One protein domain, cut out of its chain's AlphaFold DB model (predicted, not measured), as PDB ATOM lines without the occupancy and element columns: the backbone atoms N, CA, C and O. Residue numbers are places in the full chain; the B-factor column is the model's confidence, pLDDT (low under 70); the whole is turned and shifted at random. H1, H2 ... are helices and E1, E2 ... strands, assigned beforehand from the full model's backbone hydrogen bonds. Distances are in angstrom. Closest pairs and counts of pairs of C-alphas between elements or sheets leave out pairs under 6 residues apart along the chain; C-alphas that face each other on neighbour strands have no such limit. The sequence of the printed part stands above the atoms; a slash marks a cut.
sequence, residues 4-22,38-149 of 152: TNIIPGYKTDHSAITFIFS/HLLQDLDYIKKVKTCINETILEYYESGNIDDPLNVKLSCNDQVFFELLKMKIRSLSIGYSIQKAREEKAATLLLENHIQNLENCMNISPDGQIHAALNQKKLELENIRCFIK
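This is residues 4 to 22 and 38 to 149 of the 152 residues of an uncharacterized protein of Mytilus coruscus (UniProt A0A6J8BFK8). One very long, straight helix, H3, makes the length of the domain, and two shorter helices fold back along its opposite ends: H2 along its earlier part and H4 along its later part. H2 and H4 stay apart, a small strand hairpin, E3 and E4, lies at the end where H2 leads back towards H3, and a second one, E1 and E2, lies off to the side of H3's later part. The printed part has 131 residues, with four named helices and four named strands in the order E1, E2, H1, H2, E3, E4, H3, H4; both sheets have two antiparallel strands, and the class is mostly helix. The whole is extended, with a radius of gyration of the C-alphas of 24.3 A, and its flat outline spans 73 by 41 by 20 A.

Look first at the hairpin of E1, residues 4 to 7, and E2, residues 16 to 20, antiparallel at 152 degrees, where N 7 and O 16 are 2.8 A apart and N 16 and O 7 are 2.7 A apart, both within hydrogen-bond range. E1 is only just apart from H3, residues 78 to 124, with the closest C-alphas at 8.4 A. H3 and H4, residues 128 to 147, form a helical hairpin: residues 108 to 122 of H3 touch H4, closest at the C-alphas of Leu 118 and Leu 134, 6.0 A, at a shallow tilt of 23 degrees, opposite ways. Further back, residues 85 to 96 of H3 touch H2, residues 43 to 59, closest at the C-alphas of Val 49 and Ile 89, 6.4 A, at a shallow tilt of 29 degrees, opposite ways. H1, residues 38 to 41, and H2 only just touch, with 3 pairs of C-alphas within 8 A, and only at the corner by their link; the closest C-alphas are those of Leu 39 and Tyr 45, 6.4 A. E3, residues 61 to 64, and E4, residues 72 to 74, are an antiparallel hairpin at 150 degrees, with N 73 and O 63 within hydrogen-bond range at 2.8 A. In H2, H3 and H4 every O i to N i+4 pair is within hydrogen-bond range; H1 is too short for such a pair, and its one O i to N i+3 pair is within range.

Find C-alpha 78 at (26.314, 32.297, -64.812); from there H3 runs 68.5 A to C-alpha 124 at (48.351, 5.189, -5.841). H4 then runs 29.1 A to C-alpha 147 at (29.845, 24.144, -26.109). H2 measures 24.1 A and E2 13.0 A from first to last C-alpha.

The C-alphas farthest apart are those of Ser 63 and Ser 125, 73.1 A, and residues 123 to 129 stand free. Residues 23 to 37 are not printed, and C-alphas 22 and 38 are 34.9 A apart across this cut. Of the links that are printed whole, none is long. The pLDDT is under 70 at residues 8, 13, 69 and 146 to 149.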
ATOM      1  N   THR A   4      32.715  -5.088 -21.039       81.19
ATOM      2  CA  THR A   4      32.422  -4.239 -19.876       81.19
ATOM      3  C   THR A   4      33.634  -3.381 -19.550       81.19
ATOM      4  O   THR A   4      34.704  -3.925 -19.309       81.19
ATOM      5  N   ASN A   5      33.451  -2.060 -19.502       78.56
ATOM      6  CA  ASN A   5      34.506  -1.110 -19.143       78.56
ATOM      7  C   ASN A   5      34.037  -0.186 -18.016       78.56
ATOM      8  O   ASN A   5      32.875   0.226 -17.993       78.56
ATOM      9  N   ILE A   6      34.964   0.181 -17.132       77.12
ATOM     10  CA  ILE A   6      34.791   1.256 -16.153       77.12
ATOM     11  C   ILE A   6      35.423   2.514 -16.756       77.12
ATOM     12  O   ILE A   6      36.577   2.481 -17.174       77.12
ATOM     13  N   ILE A   7      34.646   3.589 -16.861       75.00
ATOM     14  CA  ILE A   7      35.041   4.865 -17.463       75.00
ATOM     15  C   ILE A   7      34.972   5.942 -16.375       75.00
ATOM     16  O   ILE A   7      34.000   5.974 -15.620       75.00
ATOM     17  N   PRO A   8      35.961   6.834 -16.279       68.19
ATOM     18  CA  PRO A   8      36.013   7.839 -15.231       68.19
ATOM     19  C   PRO A   8      34.908   8.893 -15.374       68.19
ATOM     20  O   PRO A   8      34.569   9.346 -16.474       68.19
ATOM     21  N   GLY A   9      34.320   9.274 -14.239       70.31
ATOM     22  CA  GLY A   9      33.290  10.303 -14.150       70.31
ATOM     23  C   GLY A   9      33.910  11.697 -14.061       70.31
ATOM     24  O   GLY A   9      34.543  12.050 -13.068       70.31
ATOM     25  N   TYR A  10      33.724  12.532 -15.087       71.69
ATOM     26  CA  TYR A  10      34.199  13.925 -15.032       71.69
ATOM     27  C   TYR A  10      33.234  14.869 -14.289       71.69
ATOM     28  O   TYR A  10      33.658  15.929 -13.848       71.69
ATOM     29  N   LYS A  11      31.956  14.483 -14.130       74.31
ATOM     30  CA  LYS A  11      30.917  15.237 -13.388       74.31
ATOM     31  C   LYS A  11      30.457  14.559 -12.095       74.31
ATOM     32  O   LYS A  11      29.581  15.080 -11.416       74.31
ATOM     33  N   THR A  12      30.982  13.374 -11.809       73.56
ATOM     34  CA  THR A  12      30.578  12.521 -10.689       73.56
ATOM     35  C   THR A  12      31.827  12.013  -9.989       73.56
ATOM     36  O   THR A  12      32.850  11.787 -10.630       73.56
ATOM     37  N   ASP A  13      31.735  11.815  -8.684       67.56
ATOM     38  CA  ASP A  13      32.726  11.114  -7.862       67.56
ATOM     39  C   ASP A  13      32.707   9.589  -8.081       67.56
ATOM     40  O   ASP A  13      33.609   8.874  -7.648       67.56
ATOM     41  N   HIS A  14      31.706   9.086  -8.803       73.62
ATOM     42  CA  HIS A  14      31.614   7.697  -9.236       73.62
ATOM     43  C   HIS A  14      32.031   7.501 -10.697       73.62
ATOM     44  O   HIS A  14      31.674   8.291 -11.577       73.62
ATOM     45  N   SER A  15      32.719   6.390 -10.963       77.19
ATOM     46  CA  SER A  15      33.018   5.918 -12.318       77.19
ATOM     47  C   SER A  15      31.777   5.320 -12.989       77.19
ATOM     48  O   SER A  15      30.975   4.628 -12.363       77.19
ATOM     49  N   ALA A  16      31.631   5.547 -14.292       79.69
ATOM     50  CA  ALA A  16      30.572   4.969 -15.105       79.69
ATOM     51  C   ALA A  16      30.915   3.529 -15.516       79.69
ATOM     52  O   ALA A  16      31.999   3.258 -16.027       79.69
ATOM     53  N   ILE A  17      29.966   2.605 -15.367       80.88
ATOM     54  CA  ILE A  17      30.102   1.225 -15.850       80.88
ATOM     55  C   ILE A  17      29.365   1.104 -17.184       80.88
ATOM     56  O   ILE A  17      28.165   1.359 -17.266       80.88
ATOM     57  N   THR A  18      30.080   0.719 -18.241       80.81
ATOM     58  CA  THR A  18      29.515   0.578 -19.590       80.81
ATOM     59  C   THR A  18      29.396  -0.889 -19.974       80.81
ATOM     60  O   THR A  18      30.403  -1.590 -20.056       80.81
ATOM     61  N   PHE A  19      28.175  -1.329 -20.286       81.12
ATOM     62  CA  PHE A  19      27.882  -2.671 -20.790       81.12
ATOM     63  C   PHE A  19      27.574  -2.641 -22.287       81.12
ATOM     64  O   PHE A  19      26.702  -1.895 -22.735       81.12
ATOM     65  N   ILE A  20      28.252  -3.484 -23.071       80.62
ATOM     66  CA  ILE A  20      27.994  -3.614 -24.510       80.62
ATOM     67  C   ILE A  20      27.258  -4.925 -24.793       80.62
ATOM     68  O   ILE A  20      27.803  -6.027 -24.643       80.62
ATOM     69  N   PHE A  21      26.023  -4.804 -25.275       81.12
ATOM     70  CA  PHE A  21      25.204  -5.917 -25.752       81.12
ATOM     71  C   PHE A  21      25.207  -5.965 -27.281       81.12
ATOM     72  O   PHE A  21      25.271  -4.936 -27.950       81.12
ATOM     73  N   SER A  22      25.132  -7.166 -27.857       75.94
ATOM     74  CA  SER A  22      24.928  -7.328 -29.296       75.94
ATOM     75  C   SER A  22      23.452  -7.564 -29.578       75.94
ATOM     76  O   SER A  22      22.961  -8.668 -29.365       75.94
ATOM     77  N   HIS A  38      26.809  26.107 -37.730       89.00
ATOM     78  CA  HIS A  38      27.838  26.613 -36.820       89.00
ATOM     79  C   HIS A  38      29.168  26.912 -37.534       89.00
ATOM     80  O   HIS A  38      29.951  27.733 -37.068       89.00
ATOM     81  N   LEU A  39      29.414  26.300 -38.700       93.38
ATOM     82  CA  LEU A  39      30.571  26.632 -39.534       93.38
ATOM     83  C   LEU A  39      30.551  28.084 -40.017       93.38
ATOM     84  O   LEU A  39      31.607  28.664 -40.227       93.38
ATOM     85  N   LEU A  40      29.375  28.708 -40.126       93.75
ATOM     86  CA  LEU A  40      29.250  30.110 -40.532       93.75
ATOM     87  C   LEU A  40      29.789  31.098 -39.486       93.75
ATOM     88  O   LEU A  40      29.843  32.290 -39.762       93.75
ATOM     89  N   GLN A  41      30.170  30.619 -38.299       93.75
ATOM     90  CA  GLN A  41      30.801  31.407 -37.236       93.75
ATOM     91  C   GLN A  41      32.303  31.103 -37.099       93.75
ATOM     92  O   GLN A  41      33.001  31.751 -36.324       93.75
ATOM     93  N   ASP A  42      32.813  30.119 -37.841       94.62
ATOM     94  CA  ASP A  42      34.211  29.707 -37.812       94.62
ATOM     95  C   ASP A  42      35.019  30.535 -38.825       94.62
ATOM     96  O   ASP A  42      34.819  30.435 -40.037       94.62
ATOM     97  N   LEU A  43      35.932  31.371 -38.323       97.06
ATOM     98  CA  LEU A  43      36.725  32.289 -39.144       97.06
ATOM     99  C   LEU A  43      37.616  31.564 -40.159       97.06
ATOM    100  O   LEU A  43      37.766  32.048 -41.285       97.06
ATOM    101  N   ASP A  44      38.163  30.403 -39.803       97.12
ATOM    102  CA  ASP A  44      39.008  29.619 -40.704       97.12
ATOM    103  C   ASP A  44      38.174  28.995 -41.819       97.12
ATOM    104  O   ASP A  44      38.569  29.022 -42.990       97.12
ATOM    105  N   TYR A  45      36.981  28.497 -41.487       97.62
ATOM    106  CA  TYR A  45      36.028  28.036 -42.491       97.62
ATOM    107  C   TYR A  45      35.618  29.170 -43.439       97.62
ATOM    108  O   TYR A  45      35.695  29.005 -44.657       97.62
ATOM    109  N   ILE A  46      35.236  30.336 -42.903       97.75
ATOM    110  CA  ILE A  46      34.843  31.507 -43.701       97.75
ATOM    111  C   ILE A  46      35.975  31.907 -44.647       97.75
ATOM    112  O   ILE A  46      35.733  32.147 -45.832       97.75
ATOM    113  N   LYS A  47      37.215  31.952 -44.149       98.19
ATOM    114  CA  LYS A  47      38.394  32.263 -44.960       98.19
ATOM    115  C   LYS A  47      38.553  31.259 -46.101       98.19
ATOM    116  O   LYS A  47      38.674  31.676 -47.247       98.19
ATOM    117  N   LYS A  48      38.476  29.956 -45.812       97.94
ATOM    118  CA  LYS A  48      38.571  28.894 -46.828       97.94
ATOM    119  C   LYS A  48      37.468  28.988 -47.884       97.94
ATOM    120  O   LYS A  48      37.750  28.799 -49.063       97.94
ATOM    121  N   VAL A  49      36.233  29.307 -47.495       97.75
ATOM    122  CA  VAL A  49      35.124  29.505 -48.446       97.75
ATOM    123  C   VAL A  49      35.370  30.723 -49.336       97.75
ATOM    124  O   VAL A  49      35.222  30.614 -50.548       97.75
ATOM    125  N   LYS A  50      35.793  31.859 -48.769       96.19
ATOM    126  CA  LYS A  50      36.136  33.062 -49.549       96.19
ATOM    127  C   LYS A  50      37.272  32.795 -50.536       96.19
ATOM    128  O   LYS A  50      37.171  33.179 -51.695       96.19
ATOM    129  N   THR A  51      38.313  32.089 -50.098       96.94
ATOM    130  CA  THR A  51      39.402  31.647 -50.976       96.94
ATOM    131  C   THR A  51      38.876  30.763 -52.104       96.94
ATOM    132  O   THR A  51      39.151  31.053 -53.259       96.94
ATOM    133  N   CYS A  52      38.036  29.769 -51.798       97.19
ATOM    134  CA  CYS A  52      37.430  28.896 -52.804       97.19
ATOM    135  C   CYS A  52      36.585  29.668 -53.833       97.19
ATOM    136  O   CYS A  52      36.630  29.344 -55.018       97.19
ATOM    137  N   ILE A  53      35.843  30.698 -53.407       94.75
ATOM    138  CA  ILE A  53      35.093  31.578 -54.316       94.75
ATOM    139  C   ILE A  53      36.052  32.287 -55.274       94.75
ATOM    140  O   ILE A  53      35.883  32.172 -56.485       94.75
ATOM    141  N   ASN A  54      37.081  32.954 -54.749       93.06
ATOM    142  CA  ASN A  54      38.043  33.699 -55.564       93.06
ATOM    143  C   ASN A  54      38.814  32.782 -56.526       93.06
ATOM    144  O   ASN A  54      38.934  33.094 -57.705       93.06
ATOM    145  N   GLU A  55      39.277  31.624 -56.052       94.81
ATOM    146  CA  GLU A  55      39.941  30.614 -56.886       94.81
ATOM    147  C   GLU A  55      39.022  30.117 -58.005       94.81
ATOM    148  O   GLU A  55      39.459  29.959 -59.141       94.81
ATOM    149  N   THR A  56      37.734  29.917 -57.713       94.69
ATOM    150  CA  THR A  56      36.763  29.492 -58.727       94.69
ATOM    151  C   THR A  56      36.512  30.592 -59.756       94.69
ATOM    152  O   THR A  56      36.422  30.283 -60.937       94.69
ATOM    153  N   ILE A  57      36.437  31.863 -59.346       92.62
ATOM    154  CA  ILE A  57      36.341  32.995 -60.282       92.62
ATOM    155  C   ILE A  57      37.567  33.024 -61.200       92.62
ATOM    156  O   ILE A  57      37.409  33.091 -62.414       92.62
ATOM    157  N   LEU A  58      38.775  32.913 -60.637       93.00
ATOM    158  CA  LEU A  58      40.027  32.914 -61.400       93.00
ATOM    159  C   LEU A  58      40.111  31.753 -62.399       93.00
ATOM    160  O   LEU A  58      40.568  31.947 -63.521       93.00
ATOM    161  N   GLU A  59      39.648  30.562 -62.019       94.94
ATOM    162  CA  GLU A  59      39.648  29.372 -62.881       94.94
ATOM    163  C   GLU A  59      38.775  29.537 -64.132       94.94
ATOM    164  O   GLU A  59      39.106  29.001 -65.188       94.94
ATOM    165  N   TYR A  60      37.676  30.289 -64.025       94.00
ATOM    166  CA  TYR A  60      36.745  30.532 -65.131       94.00
ATOM    167  C   TYR A  60      36.831  31.949 -65.697       94.00
ATOM    168  O   TYR A  60      36.003  32.311 -66.529       94.00
ATOM    169  N   TYR A  61      37.813  32.747 -65.289       93.94
ATOM    170  CA  TYR A  61      37.990  34.109 -65.774       93.94
ATOM    171  C   TYR A  61      38.284  34.133 -67.282       93.94
ATOM    172  O   TYR A  61      39.118  33.377 -67.776       93.94
ATOM    173  N   GLU A  62      37.612  35.025 -68.012       93.19
ATOM    174  CA  GLU A  62      37.864  35.270 -69.435       93.19
ATOM    175  C   GLU A  62      38.389  36.695 -69.675       93.19
ATOM    176  O   GLU A  62      39.410  36.876 -70.335       93.19
ATOM    177  N   SER A  63      37.700  37.720 -69.161       91.56
ATOM    178  CA  SER A  63      38.096  39.132 -69.312       91.56
ATOM    179  C   SER A  63      37.379  40.040 -68.300       91.56
ATOM    180  O   SER A  63      36.437  39.608 -67.637       91.56
ATOM    181  N   GLY A  64      37.793  41.305 -68.188       88.25
ATOM    182  CA  GLY A  64      37.166  42.301 -67.308       88.25
ATOM    183  C   GLY A  64      37.986  42.597 -66.054       88.25
ATOM    184  O   GLY A  64      39.199  42.396 -66.036       88.25
ATOM    185  N   ASN A  65      37.335  43.118 -65.014       84.94
ATOM    186  CA  ASN A  65      38.000  43.418 -63.747       84.94
ATOM    187  C   ASN A  65      37.745  42.288 -62.741       84.94
ATOM    188  O   ASN A  65      36.614  42.075 -62.324       84.94
ATOM    189  N   ILE A  66      38.800  41.578 -62.338       82.38
ATOM    190  CA  ILE A  66      38.719  40.479 -61.359       82.38
ATOM    191  C   ILE A  66      38.341  40.987 -59.964       82.38
ATOM    192  O   ILE A  66      37.676  40.275 -59.212       82.38
ATOM    193  N   ASP A  67      38.733  42.216 -59.626       83.31
ATOM    194  CA  ASP A  67      38.445  42.817 -58.322       83.31
ATOM    195  C   ASP A  67      36.989  43.301 -58.211       83.31
ATOM    196  O   ASP A  67      36.527  43.634 -57.119       83.31
ATOM    197  N   ASP A  68      36.252  43.312 -59.328       80.94
ATOM    198  CA  ASP A  68      34.838  43.663 -59.392       80.94
ATOM    199  C   ASP A  68      33.995  42.489 -59.930       80.94
ATOM    200  O   ASP A  68      33.844  42.329 -61.145       80.94
ATOM    201  N   PRO A  69      33.380  41.683 -59.042       69.88
ATOM    202  CA  PRO A  69      32.583  40.520 -59.428       69.88
ATOM    203  C   PRO A  69      31.381  40.825 -60.334       69.88
ATOM    204  O   PRO A  69      30.844  39.902 -60.939       69.88
ATOM    205  N   LEU A  70      30.927  42.083 -60.414       75.81
ATOM    206  CA  LEU A  70      29.824  42.488 -61.295       75.81
ATOM    207  C   LEU A  70      30.295  42.786 -62.725       75.81
ATOM    208  O   LEU A  70      29.486  42.770 -63.648       75.81
ATOM    209  N   ASN A  71      31.591  43.045 -62.910       81.25
ATOM    210  CA  ASN A  71      32.205  43.426 -64.182       81.25
ATOM    211  C   ASN A  71      33.269  42.407 -64.632       81.25
ATOM    212  O   ASN A  71      34.241  42.753 -65.315       81.25
ATOM    213  N   VAL A  72      33.070  41.142 -64.256       86.75
ATOM    214  CA  VAL A  72      33.893  40.015 -64.686       86.75
ATOM    215  C   VAL A  72      33.151  39.203 -65.741       86.75
ATOM    216  O   VAL A  72      31.988  38.838 -65.571       86.75
ATOM    217  N   LYS A  73      33.825  38.907 -66.851       90.62
ATOM    218  CA  LYS A  73      33.325  37.983 -67.863       90.62
ATOM    219  C   LYS A  73      33.949  36.619 -67.625       90.62
ATOM    220  O   LYS A  73      35.174  36.485 -67.573       90.62
ATOM    221  N   LEU A  74      33.090  35.621 -67.469       92.56
ATOM    222  CA  LEU A  74      33.479  34.237 -67.252       92.56
ATOM    223  C   LEU A  74      33.397  33.456 -68.566       92.56
ATOM    224  O   LEU A  74      32.565  33.734 -69.427       92.56
ATOM    225  N   SER A  75      34.246  32.441 -68.696       93.88
ATOM    226  CA  SER A  75      34.279  31.525 -69.842       93.88
ATOM    227  C   SER A  75      33.061  30.595 -69.904       93.88
ATOM    228  O   SER A  75      32.795  29.977 -70.935       93.88
ATOM    229  N   CYS A  76      32.304  30.492 -68.808       92.69
ATOM    230  CA  CYS A  76      31.040  29.775 -68.731       92.69
ATOM    231  C   CYS A  76      29.891  30.725 -68.368       92.69
ATOM    232  O   CYS A  76      30.105  31.814 -67.846       92.69
ATOM    233  N   ASN A  77      28.653  30.309 -68.654       93.81
ATOM    234  CA  ASN A  77      27.482  31.092 -68.267       93.81
ATOM    235  C   ASN A  77      27.260  31.071 -66.744       93.81
ATOM    236  O   ASN A  77      27.661  30.127 -66.056       93.81
ATOM    237  N   ASP A  78      26.543  32.077 -66.244       90.88
ATOM    238  CA  ASP A  78      26.314  32.297 -64.812       90.88
ATOM    239  C   ASP A  78      25.672  31.095 -64.108       90.88
ATOM    240  O   ASP A  78      26.036  30.757 -62.982       90.88
ATOM    241  N   GLN A  79      24.740  30.407 -64.776       95.06
ATOM    242  CA  GLN A  79      24.058  29.246 -64.202       95.06
ATOM    243  C   GLN A  79      25.028  28.077 -63.990       95.06
ATOM    244  O   GLN A  79      25.035  27.458 -62.925       95.06
ATOM    245  N   VAL A  80      25.854  27.773 -64.992       95.44
ATOM    246  CA  VAL A  80      26.874  26.719 -64.924       95.44
ATOM    247  C   VAL A  80      27.912  27.072 -63.868       95.44
ATOM    248  O   VAL A  80      28.232  26.232 -63.025       95.44
ATOM    249  N   PHE A  81      28.381  28.319 -63.859       95.12
ATOM    250  CA  PHE A  81      29.310  28.805 -62.849       95.12
ATOM    251  C   PHE A  81      28.750  28.639 -61.431       95.12
ATOM    252  O   PHE A  81      29.430  28.118 -60.547       95.12
ATOM    253  N   PHE A  82      27.490  29.015 -61.210       95.50
ATOM    254  CA  PHE A  82      26.856  28.917 -59.901       95.50
ATOM    255  C   PHE A  82      26.729  27.467 -59.410       95.50
ATOM    256  O   PHE A  82      26.984  27.188 -58.235       95.50
ATOM    257  N   GLU A  83      26.382  26.519 -60.287       97.62
ATOM    258  CA  GLU A  83      26.366  25.094 -59.928       97.62
ATOM    259  C   GLU A  83      27.766  24.574 -59.569       97.62
ATOM    260  O   GLU A  83      27.928  23.876 -58.561       97.62
ATOM    261  N   LEU A  84      28.790  24.962 -60.333       96.88
ATOM    262  CA  LEU A  84      30.185  24.602 -60.060       96.88
ATOM    263  C   LEU A  84      30.667  25.178 -58.725       96.88
ATOM    264  O   LEU A  84      31.266  24.462 -57.918       96.88
ATOM    265  N   LEU A  85      30.348  26.442 -58.455       96.38
ATOM    266  CA  LEU A  85      30.695  27.107 -57.208       96.38
ATOM    267  C   LEU A  85      30.034  26.414 -56.010       96.38
ATOM    268  O   LEU A  85      30.710  26.069 -55.036       96.38
ATOM    269  N   LYS A  86      28.727  26.126 -56.095       96.25
ATOM    270  CA  LYS A  86      28.007  25.364 -55.062       96.25
ATOM    271  C   LYS A  86      28.636  23.993 -54.835       96.25
ATOM    272  O   LYS A  86      28.794  23.579 -53.685       96.25
ATOM    273  N   MET A  87      29.005  23.287 -55.904       97.12
ATOM    274  CA  MET A  87      29.650  21.977 -55.818       97.12
ATOM    275  C   MET A  87      30.994  22.058 -55.080       97.12
ATOM    276  O   MET A  87      31.236  21.264 -54.164       97.12
ATOM    277  N   LYS A  88      31.846  23.030 -55.426       97.94
ATOM    278  CA  LYS A  88      33.154  23.233 -54.784       97.94
ATOM    279  C   LYS A  88      33.011  23.588 -53.304       97.94
ATOM    280  O   LYS A  88      33.591  22.902 -52.457       97.94
ATOM    281  N   ILE A  89      32.153  24.556 -52.970       97.31
ATOM    282  CA  ILE A  89      31.867  24.941 -51.577       97.31
ATOM    283  C   ILE A  89      31.310  23.753 -50.786       97.31
ATOM    284  O   ILE A  89      31.701  23.531 -49.637       97.31
ATOM    285  N   ARG A  90      30.423  22.945 -51.382       95.38
ATOM    286  CA  ARG A  90      29.875  21.743 -50.741       95.38
ATOM    287  C   ARG A  90      30.969  20.726 -50.425       95.38
ATOM    288  O   ARG A  90      31.009  20.227 -49.300       95.38
ATOM    289  N   SER A  91      31.839  20.424 -51.389       96.12
ATOM    290  CA  SER A  91      32.958  19.492 -51.202       96.12
ATOM    291  C   SER A  91      33.884  19.961 -50.075       96.12
ATOM    292  O   SER A  91      34.143  19.216 -49.125       96.12
ATOM    293  N   LEU A  92      34.268  21.242 -50.108       97.44
ATOM    294  CA  LEU A  92      35.071  21.892 -49.073       97.44
ATOM    295  C   LEU A  92      34.406  21.798 -47.697       97.44
ATOM    296  O   LEU A  92      35.045  21.410 -46.724       97.44
ATOM    297  N   SER A  93      33.109  22.097 -47.614       96.62
ATOM    298  CA  SER A  93      32.358  22.082 -46.353       96.62
ATOM    299  C   SER A  93      32.279  20.693 -45.735       96.62
ATOM    300  O   SER A  93      32.419  20.547 -44.520       96.62
ATOM    301  N   ILE A  94      32.081  19.662 -46.560       94.50
ATOM    302  CA  ILE A  94      32.095  18.270 -46.107       94.50
ATOM    303  C   ILE A  94      33.486  17.905 -45.582       94.50
ATOM    304  O   ILE A  94      33.592  17.389 -44.467       94.50
ATOM    305  N   GLY A  95      34.540  18.203 -46.347       95.50
ATOM    306  CA  GLY A  95      35.921  17.921 -45.951       95.50
ATOM    307  C   GLY A  95      36.299  18.607 -44.640       95.50
ATOM    308  O   GLY A  95      36.756  17.947 -43.707       95.50
ATOM    309  N   TYR A  96      36.005  19.903 -44.532       96.94
ATOM    310  CA  TYR A  96      36.259  20.695 -43.333       96.94
ATOM    311  C   TYR A  96      35.518  20.144 -42.111       96.94
ATOM    312  O   TYR A  96      36.120  19.950 -41.061       96.94
ATOM    313  N   SER A  97      34.230  19.805 -42.258       93.50
ATOM    314  CA  SER A  97      33.431  19.229 -41.164       93.50
ATOM    315  C   SER A  97      34.014  17.912 -40.654       93.50
ATOM    316  O   SER A  97      34.052  17.671 -39.450       93.50
ATOM    317  N   ILE A  98      34.458  17.041 -41.569       92.44
ATOM    318  CA  ILE A  98      35.059  15.751 -41.217       92.44
ATOM    319  C   ILE A  98      36.387  15.965 -40.495       92.44
ATOM    320  O   ILE A  98      36.640  15.300 -39.492       92.44
ATOM    321  N   GLN A  99      37.230  16.867 -41.000       95.31
ATOM    322  CA  GLN A  99      38.507  17.198 -40.378       95.31
ATOM    323  C   GLN A  99      38.300  17.761 -38.969       95.31
ATOM    324  O   GLN A  99      38.836  17.203 -38.016       95.31
ATOM    325  N   LYS A 100      37.444  18.775 -38.823       93.12
ATOM    326  CA  LYS A 100      37.140  19.401 -37.534       93.12
ATOM    327  C   LYS A 100      36.604  18.393 -36.517       93.12
ATOM    328  O   LYS A 100      37.100  18.311 -35.401       93.12
ATOM    329  N   ALA A 101      35.676  17.525 -36.931       90.44
ATOM    330  CA  ALA A 101      35.161  16.465 -36.064       90.44
ATOM    331  C   ALA A 101      36.246  15.458 -35.629       90.44
ATOM    332  O   ALA A 101      36.175  14.901 -34.533       90.44
ATOM    333  N   ARG A 102      37.249  15.186 -36.479       92.38
ATOM    334  CA  ARG A 102      38.393  14.333 -36.117       92.38
ATOM    335  C   ARG A 102      39.303  15.021 -35.104       92.38
ATOM    336  O   ARG A 102      39.697  14.370 -34.142       92.38
ATOM    337  N   GLU A 103      39.607  16.298 -35.308       92.69
ATOM    338  CA  GLU A 103      40.441  17.103 -34.409       92.69
ATOM    339  C   GLU A 103      39.796  17.238 -33.024       92.69
ATOM    340  O   GLU A 103      40.430  16.926 -32.017       92.69
ATOM    341  N   GLU A 104      38.503  17.571 -32.964       89.25
ATOM    342  CA  GLU A 104      37.730  17.642 -31.715       89.25
ATOM    343  C   GLU A 104      37.712  16.298 -30.974       89.25
ATOM    344  O   GLU A 104      37.907  16.237 -29.756       89.25
ATOM    345  N   LYS A 105      37.522  15.192 -31.706       90.31
ATOM    346  CA  LYS A 105      37.559  13.846 -31.125       90.31
ATOM    347  C   LYS A 105      38.946  13.498 -30.587       90.31
ATOM    348  O   LYS A 105      39.037  12.912 -29.511       90.31
ATOM    349  N   ALA A 106      40.008  13.836 -31.317       91.75
ATOM    350  CA  ALA A 106      41.379  13.595 -30.881       91.75
ATOM    351  C   ALA A 106      41.709  14.395 -29.611       91.75
ATOM    352  O   ALA A 106      42.210  13.819 -28.649       91.75
ATOM    353  N   ALA A 107      41.347  15.680 -29.566       90.00
ATOM    354  CA  ALA A 107      41.528  16.529 -28.389       90.00
ATOM    355  C   ALA A 107      40.760  15.997 -27.167       90.00
ATOM    356  O   ALA A 107      41.313  15.904 -26.073       90.00
ATOM    357  N   THR A 108      39.507  15.571 -27.370       88.62
ATOM    358  CA  THR A 108      38.681  14.963 -26.314       88.62
ATOM    359  C   THR A 108      39.335  13.693 -25.764       88.62
ATOM    360  O   THR A 108      39.437  13.540 -24.553       88.62
ATOM    361  N   LEU A 109      39.826  12.809 -26.641       90.12
ATOM    362  CA  LEU A 109      40.469  11.556 -26.241       90.12
ATOM    363  C   LEU A 109      41.768  11.795 -25.454       90.12
ATOM    364  O   LEU A 109      42.040  11.092 -24.485       90.12
ATOM    365  N   LEU A 110      42.569  12.785 -25.854       91.31
ATOM    366  CA  LEU A 110      43.780  13.165 -25.122       91.31
ATOM    367  C   LEU A 110      43.451  13.631 -23.698       91.31
ATOM    368  O   LEU A 110      44.096  13.185 -22.749       91.31
ATOM    369  N   LEU A 111      42.421  14.469 -23.538       88.88
ATOM    370  CA  LEU A 111      41.959  14.923 -22.224       88.88
ATOM    371  C   LEU A 111      41.439  13.768 -21.364       88.88
ATOM    372  O   LEU A 111      41.788  13.687 -20.189       88.88
ATOM    373  N   GLU A 112      40.659  12.854 -21.941       89.12
ATOM    374  CA  GLU A 112      40.171  11.662 -21.236       89.12
ATOM    375  C   GLU A 112      41.324  10.775 -20.749       89.12
ATOM    376  O   GLU A 112      41.328  10.357 -19.593       89.12
ATOM    377  N   ASN A 113      42.340  10.549 -21.587       90.06
ATOM    378  CA  ASN A 113      43.528   9.786 -21.200       90.06
ATOM    379  C   ASN A 113      44.326  10.487 -20.089       90.06
ATOM    380  O   ASN A 113      44.800   9.830 -19.164       90.06
ATOM    381  N   HIS A 114      44.466  11.815 -20.146       89.25
ATOM    382  CA  HIS A 114      45.128  12.580 -19.086       89.25
ATOM    383  C   HIS A 114      44.371  12.490 -17.758       89.25
ATOM    384  O   HIS A 114      44.998  12.272 -16.723       89.25
ATOM    385  N   ILE A 115      43.041  12.608 -17.785       89.50
ATOM    386  CA  ILE A 115      42.187  12.431 -16.603       89.50
ATOM    387  C   ILE A 115      42.376  11.025 -16.029       89.50
ATOM    388  O   ILE A 115      42.638  10.895 -14.838       89.50
ATOM    389  N   GLN A 116      42.335   9.989 -16.871       87.38
ATOM    390  CA  GLN A 116      42.529   8.607 -16.432       87.38
ATOM    391  C   GLN A 116      43.891   8.398 -15.757       87.38
ATOM    392  O   GLN A 116      43.977   7.748 -14.716       87.38
ATOM    393  N   ASN A 117      44.959   8.950 -16.336       89.19
ATOM    394  CA  ASN A 117      46.298   8.849 -15.763       89.19
ATOM    395  C   ASN A 117      46.386   9.559 -14.408       89.19
ATOM    396  O   ASN A 117      46.924   8.989 -13.462       89.19
ATOM    397  N   LEU A 118      45.824  10.767 -14.295       88.00
ATOM    398  CA  LEU A 118      45.806  11.529 -13.046       88.00
ATOM    399  C   LEU A 118      44.993  10.827 -11.951       88.00
ATOM    400  O   LEU A 118      45.439  10.783 -10.809       88.00
ATOM    401  N   GLU A 119      43.851  10.225 -12.285       85.25
ATOM    402  CA  GLU A 119      43.062   9.429 -11.335       85.25
ATOM    403  C   GLU A 119      43.814   8.178 -10.871       85.25
ATOM    404  O   GLU A 119      43.822   7.867  -9.682       85.25
ATOM    405  N   ASN A 120      44.515   7.490 -11.777       85.81
ATOM    406  CA  ASN A 120      45.360   6.354 -11.409       85.81
ATOM    407  C   ASN A 120      46.495   6.781 -10.464       85.81
ATOM    408  O   ASN A 120      46.735   6.113  -9.462       85.81
ATOM    409  N   CYS A 121      47.163   7.906 -10.744       86.00
ATOM    410  CA  CYS A 121      48.184   8.461  -9.856       86.00
ATOM    411  C   CYS A 121      47.606   8.820  -8.483       86.00
ATOM    412  O   CYS A 121      48.203   8.467  -7.472       86.00
ATOM    413  N   MET A 122      46.427   9.446  -8.447       84.06
ATOM    414  CA  MET A 122      45.746   9.826  -7.208       84.06
ATOM    415  C   MET A 122      45.335   8.610  -6.361       84.06
ATOM    416  O   MET A 122      45.418   8.667  -5.137       84.06
ATOM    417  N   ASN A 123      44.952   7.497  -6.999       82.25
ATOM    418  CA  ASN A 123      44.651   6.235  -6.315       82.25
ATOM    419  C   ASN A 123      45.900   5.564  -5.714       82.25
ATOM    420  O   ASN A 123      45.787   4.856  -4.716       82.25
ATOM    421  N   ILE A 124      47.078   5.758  -6.320       85.56
ATOM    422  CA  ILE A 124      48.351   5.189  -5.841       85.56
ATOM    423  C   ILE A 124      48.970   6.069  -4.749       85.56
ATOM    424  O   ILE A 124      49.478   5.558  -3.753       85.56
ATOM    425  N   SER A 125      48.952   7.389  -4.938       85.50
ATOM    426  CA  SER A 125      49.530   8.364  -4.017       85.50
ATOM    427  C   SER A 125      48.664   9.627  -3.993       85.50
ATOM    428  O   SER A 125      48.711  10.431  -4.928       85.50
ATOM    429  N   PRO A 126      47.843   9.807  -2.943       81.38
ATOM    430  CA  PRO A 126      47.011  10.994  -2.809       81.38
ATOM    431  C   PRO A 126      47.876  12.239  -2.573       81.38
ATOM    432  O   PRO A 126      48.515  12.367  -1.531       81.38
ATOM    433  N   ASP A 127      47.868  13.165  -3.532       88.06
ATOM    434  CA  ASP A 127      48.548  14.457  -3.440       88.06
ATOM    435  C   ASP A 127      47.613  15.613  -3.837       88.06
ATOM    436  O   ASP A 127      46.787  15.507  -4.751       88.06
ATOM    437  N   GLY A 128      47.755  16.741  -3.138       83.81
ATOM    438  CA  GLY A 128      46.929  17.928  -3.339       83.81
ATOM    439  C   GLY A 128      47.159  18.603  -4.694       83.81
ATOM    440  O   GLY A 128      46.211  19.146  -5.267       83.81
ATOM    441  N   GLN A 129      48.378  18.538  -5.243       87.12
ATOM    442  CA  GLN A 129      48.676  19.110  -6.561       87.12
ATOM    443  C   GLN A 129      48.070  18.251  -7.674       87.12
ATOM    444  O   GLN A 129      47.465  18.791  -8.603       87.12
ATOM    445  N   ILE A 130      48.148  16.921  -7.545       84.50
ATOM    446  CA  ILE A 130      47.495  15.976  -8.469       84.50
ATOM    447  C   ILE A 130      45.978  16.202  -8.486       84.50
ATOM    448  O   ILE A 130      45.375  16.268  -9.560       84.50
ATOM    449  N   HIS A 131      45.358  16.395  -7.317       85.06
ATOM    450  CA  HIS A 131      43.924  16.674  -7.221       85.06
ATOM    451  C   HIS A 131      43.527  17.994  -7.907       85.06
ATOM    452  O   HIS A 131      42.533  18.049  -8.635       85.06
ATOM    453  N   ALA A 132      44.313  19.059  -7.725       87.88
ATOM    454  CA  ALA A 132      44.071  20.338  -8.393       87.88
ATOM    455  C   ALA A 132      44.192  20.219  -9.925       87.88
ATOM    456  O   ALA A 132      43.306  20.677 -10.654       87.88
ATOM    457  N   ALA A 133      45.236  19.542 -10.414       88.38
ATOM    458  CA  ALA A 133      45.444  19.299 -11.841       88.38
ATOM    459  C   ALA A 133      44.317  18.450 -12.457       88.38
ATOM    460  O   ALA A 133      43.856  18.733 -13.565       88.38
ATOM    461  N   LEU A 134      43.829  17.440 -11.730       86.75
ATOM    462  CA  LEU A 134      42.709  16.606 -12.159       86.75
ATOM    463  C   LEU A 134      41.432  17.432 -12.351       86.75
ATOM    464  O   LEU A 134      40.790  17.339 -13.399       86.75
ATOM    465  N   ASN A 135      41.087  18.279 -11.378       87.62
ATOM    466  CA  ASN A 135      39.903  19.137 -11.462       87.62
ATOM    467  C   ASN A 135      40.002  20.142 -12.612       87.62
ATOM    468  O   ASN A 135      39.023  20.353 -13.329       87.62
ATOM    469  N   GLN A 136      41.192  20.695 -12.854       91.12
ATOM    470  CA  GLN A 136      41.429  21.557 -14.007       91.12
ATOM    471  C   GLN A 136      41.156  20.820 -15.328       91.12
ATOM    472  O   GLN A 136      40.440  21.337 -16.186       91.12
ATOM    473  N   LYS A 137      41.661  19.590 -15.488       89.31
ATOM    474  CA  LYS A 137      41.428  18.797 -16.707       89.31
ATOM    475  C   LYS A 137      39.977  18.356 -16.877       89.31
ATOM    476  O   LYS A 137      39.478  18.363 -18.004       89.31
ATOM    477  N   LYS A 138      39.266  18.053 -15.787       88.19
ATOM    478  CA  LYS A 138      37.816  17.791 -15.824       88.19
ATOM    479  C   LYS A 138      37.027  19.024 -16.285       88.19
ATOM    480  O   LYS A 138      36.137  18.880 -17.122       88.19
ATOM    481  N   LEU A 139      37.401  20.220 -15.823       88.00
ATOM    482  CA  LEU A 139      36.780  21.481 -16.238       88.00
ATOM    483  C   LEU A 139      37.045  21.804 -17.718       88.00
ATOM    484  O   LEU A 139      36.127  22.188 -18.441       88.00
ATOM    485  N   GLU A 140      38.278  21.604 -18.197       88.44
ATOM    486  CA  GLU A 140      38.621  21.755 -19.621       88.44
ATOM    487  C   GLU A 140      37.739  20.853 -20.505       88.44
ATOM    488  O   GLU A 140      37.156  21.313 -21.490       88.44
ATOM    489  N   LEU A 141      37.582  19.580 -20.122       86.56
ATOM    490  CA  LEU A 141      36.733  18.624 -20.834       86.56
ATOM    491  C   LEU A 141      35.248  19.018 -20.794       86.56
ATOM    492  O   LEU A 141      34.529  18.850 -21.785       86.56
ATOM    493  N   GLU A 142      34.774  19.544 -19.664       85.81
ATOM    494  CA  GLU A 142      33.405  20.035 -19.528       85.81
ATOM    495  C   GLU A 142      33.125  21.216 -20.458       85.81
ATOM    496  O   GLU A 142      32.111  21.198 -21.159       85.81
ATOM    497  N   ASN A 143      34.026  22.195 -20.529       84.81
ATOM    498  CA  ASN A 143      33.864  23.368 -21.388       84.81
ATOM    499  C   ASN A 143      33.718  22.977 -22.863       84.81
ATOM    500  O   ASN A 143      32.811  23.455 -23.547       84.81
ATOM    501  N   ILE A 144      34.537  22.029 -23.332       81.50
ATOM    502  CA  ILE A 144      34.445  21.494 -24.699       81.50
ATOM    503  C   ILE A 144      33.078  20.831 -24.930       81.50
ATOM    504  O   ILE A 144      32.427  21.062 -25.947       81.50
ATOM    505  N   ARG A 145      32.593  20.028 -23.976       78.00
ATOM    506  CA  ARG A 145      31.334  19.271 -24.120       78.00
ATOM    507  C   ARG A 145      30.074  20.118 -23.952       78.00
ATOM    508  O   ARG A 145      29.058  19.807 -24.572       78.00
ATOM    509  N   CYS A 146      30.117  21.162 -23.129       68.06
ATOM    510  CA  CYS A 146      29.013  22.104 -22.948       68.06
ATOM    511  C   CYS A 146      28.833  23.000 -24.178       68.06
ATOM    512  O   CYS A 146      27.695  23.236 -24.579       68.06
ATOM    513  N   PHE A 147      29.920  23.397 -24.848       59.31
ATOM    514  CA  PHE A 147      29.845  24.144 -26.109       59.31
ATOM    515  C   PHE A 147      29.148  23.344 -27.231       59.31
ATOM    516  O   PHE A 147      28.409  23.896 -28.043       59.31
ATOM    517  N   ILE A 148      29.286  22.013 -27.226       55.22
ATOM    518  CA  ILE A 148      28.688  21.103 -28.224       55.22
ATOM    519  C   ILE A 148      27.163  20.900 -28.023       55.22
ATOM    520  O   ILE A 148      26.493  20.339 -28.892       55.22
ATOM    521  N   LYS A 149      26.576  21.351 -26.902       47.22
ATOM    522  CA  LYS A 149      25.156  21.122 -26.552       47.22
ATOM    523  C   LYS A 149      24.152  22.139 -27.116       47.22
ATOM    524  O   LYS A 149      22.967  22.015 -26.807       47.22
TER     525      LYS A 149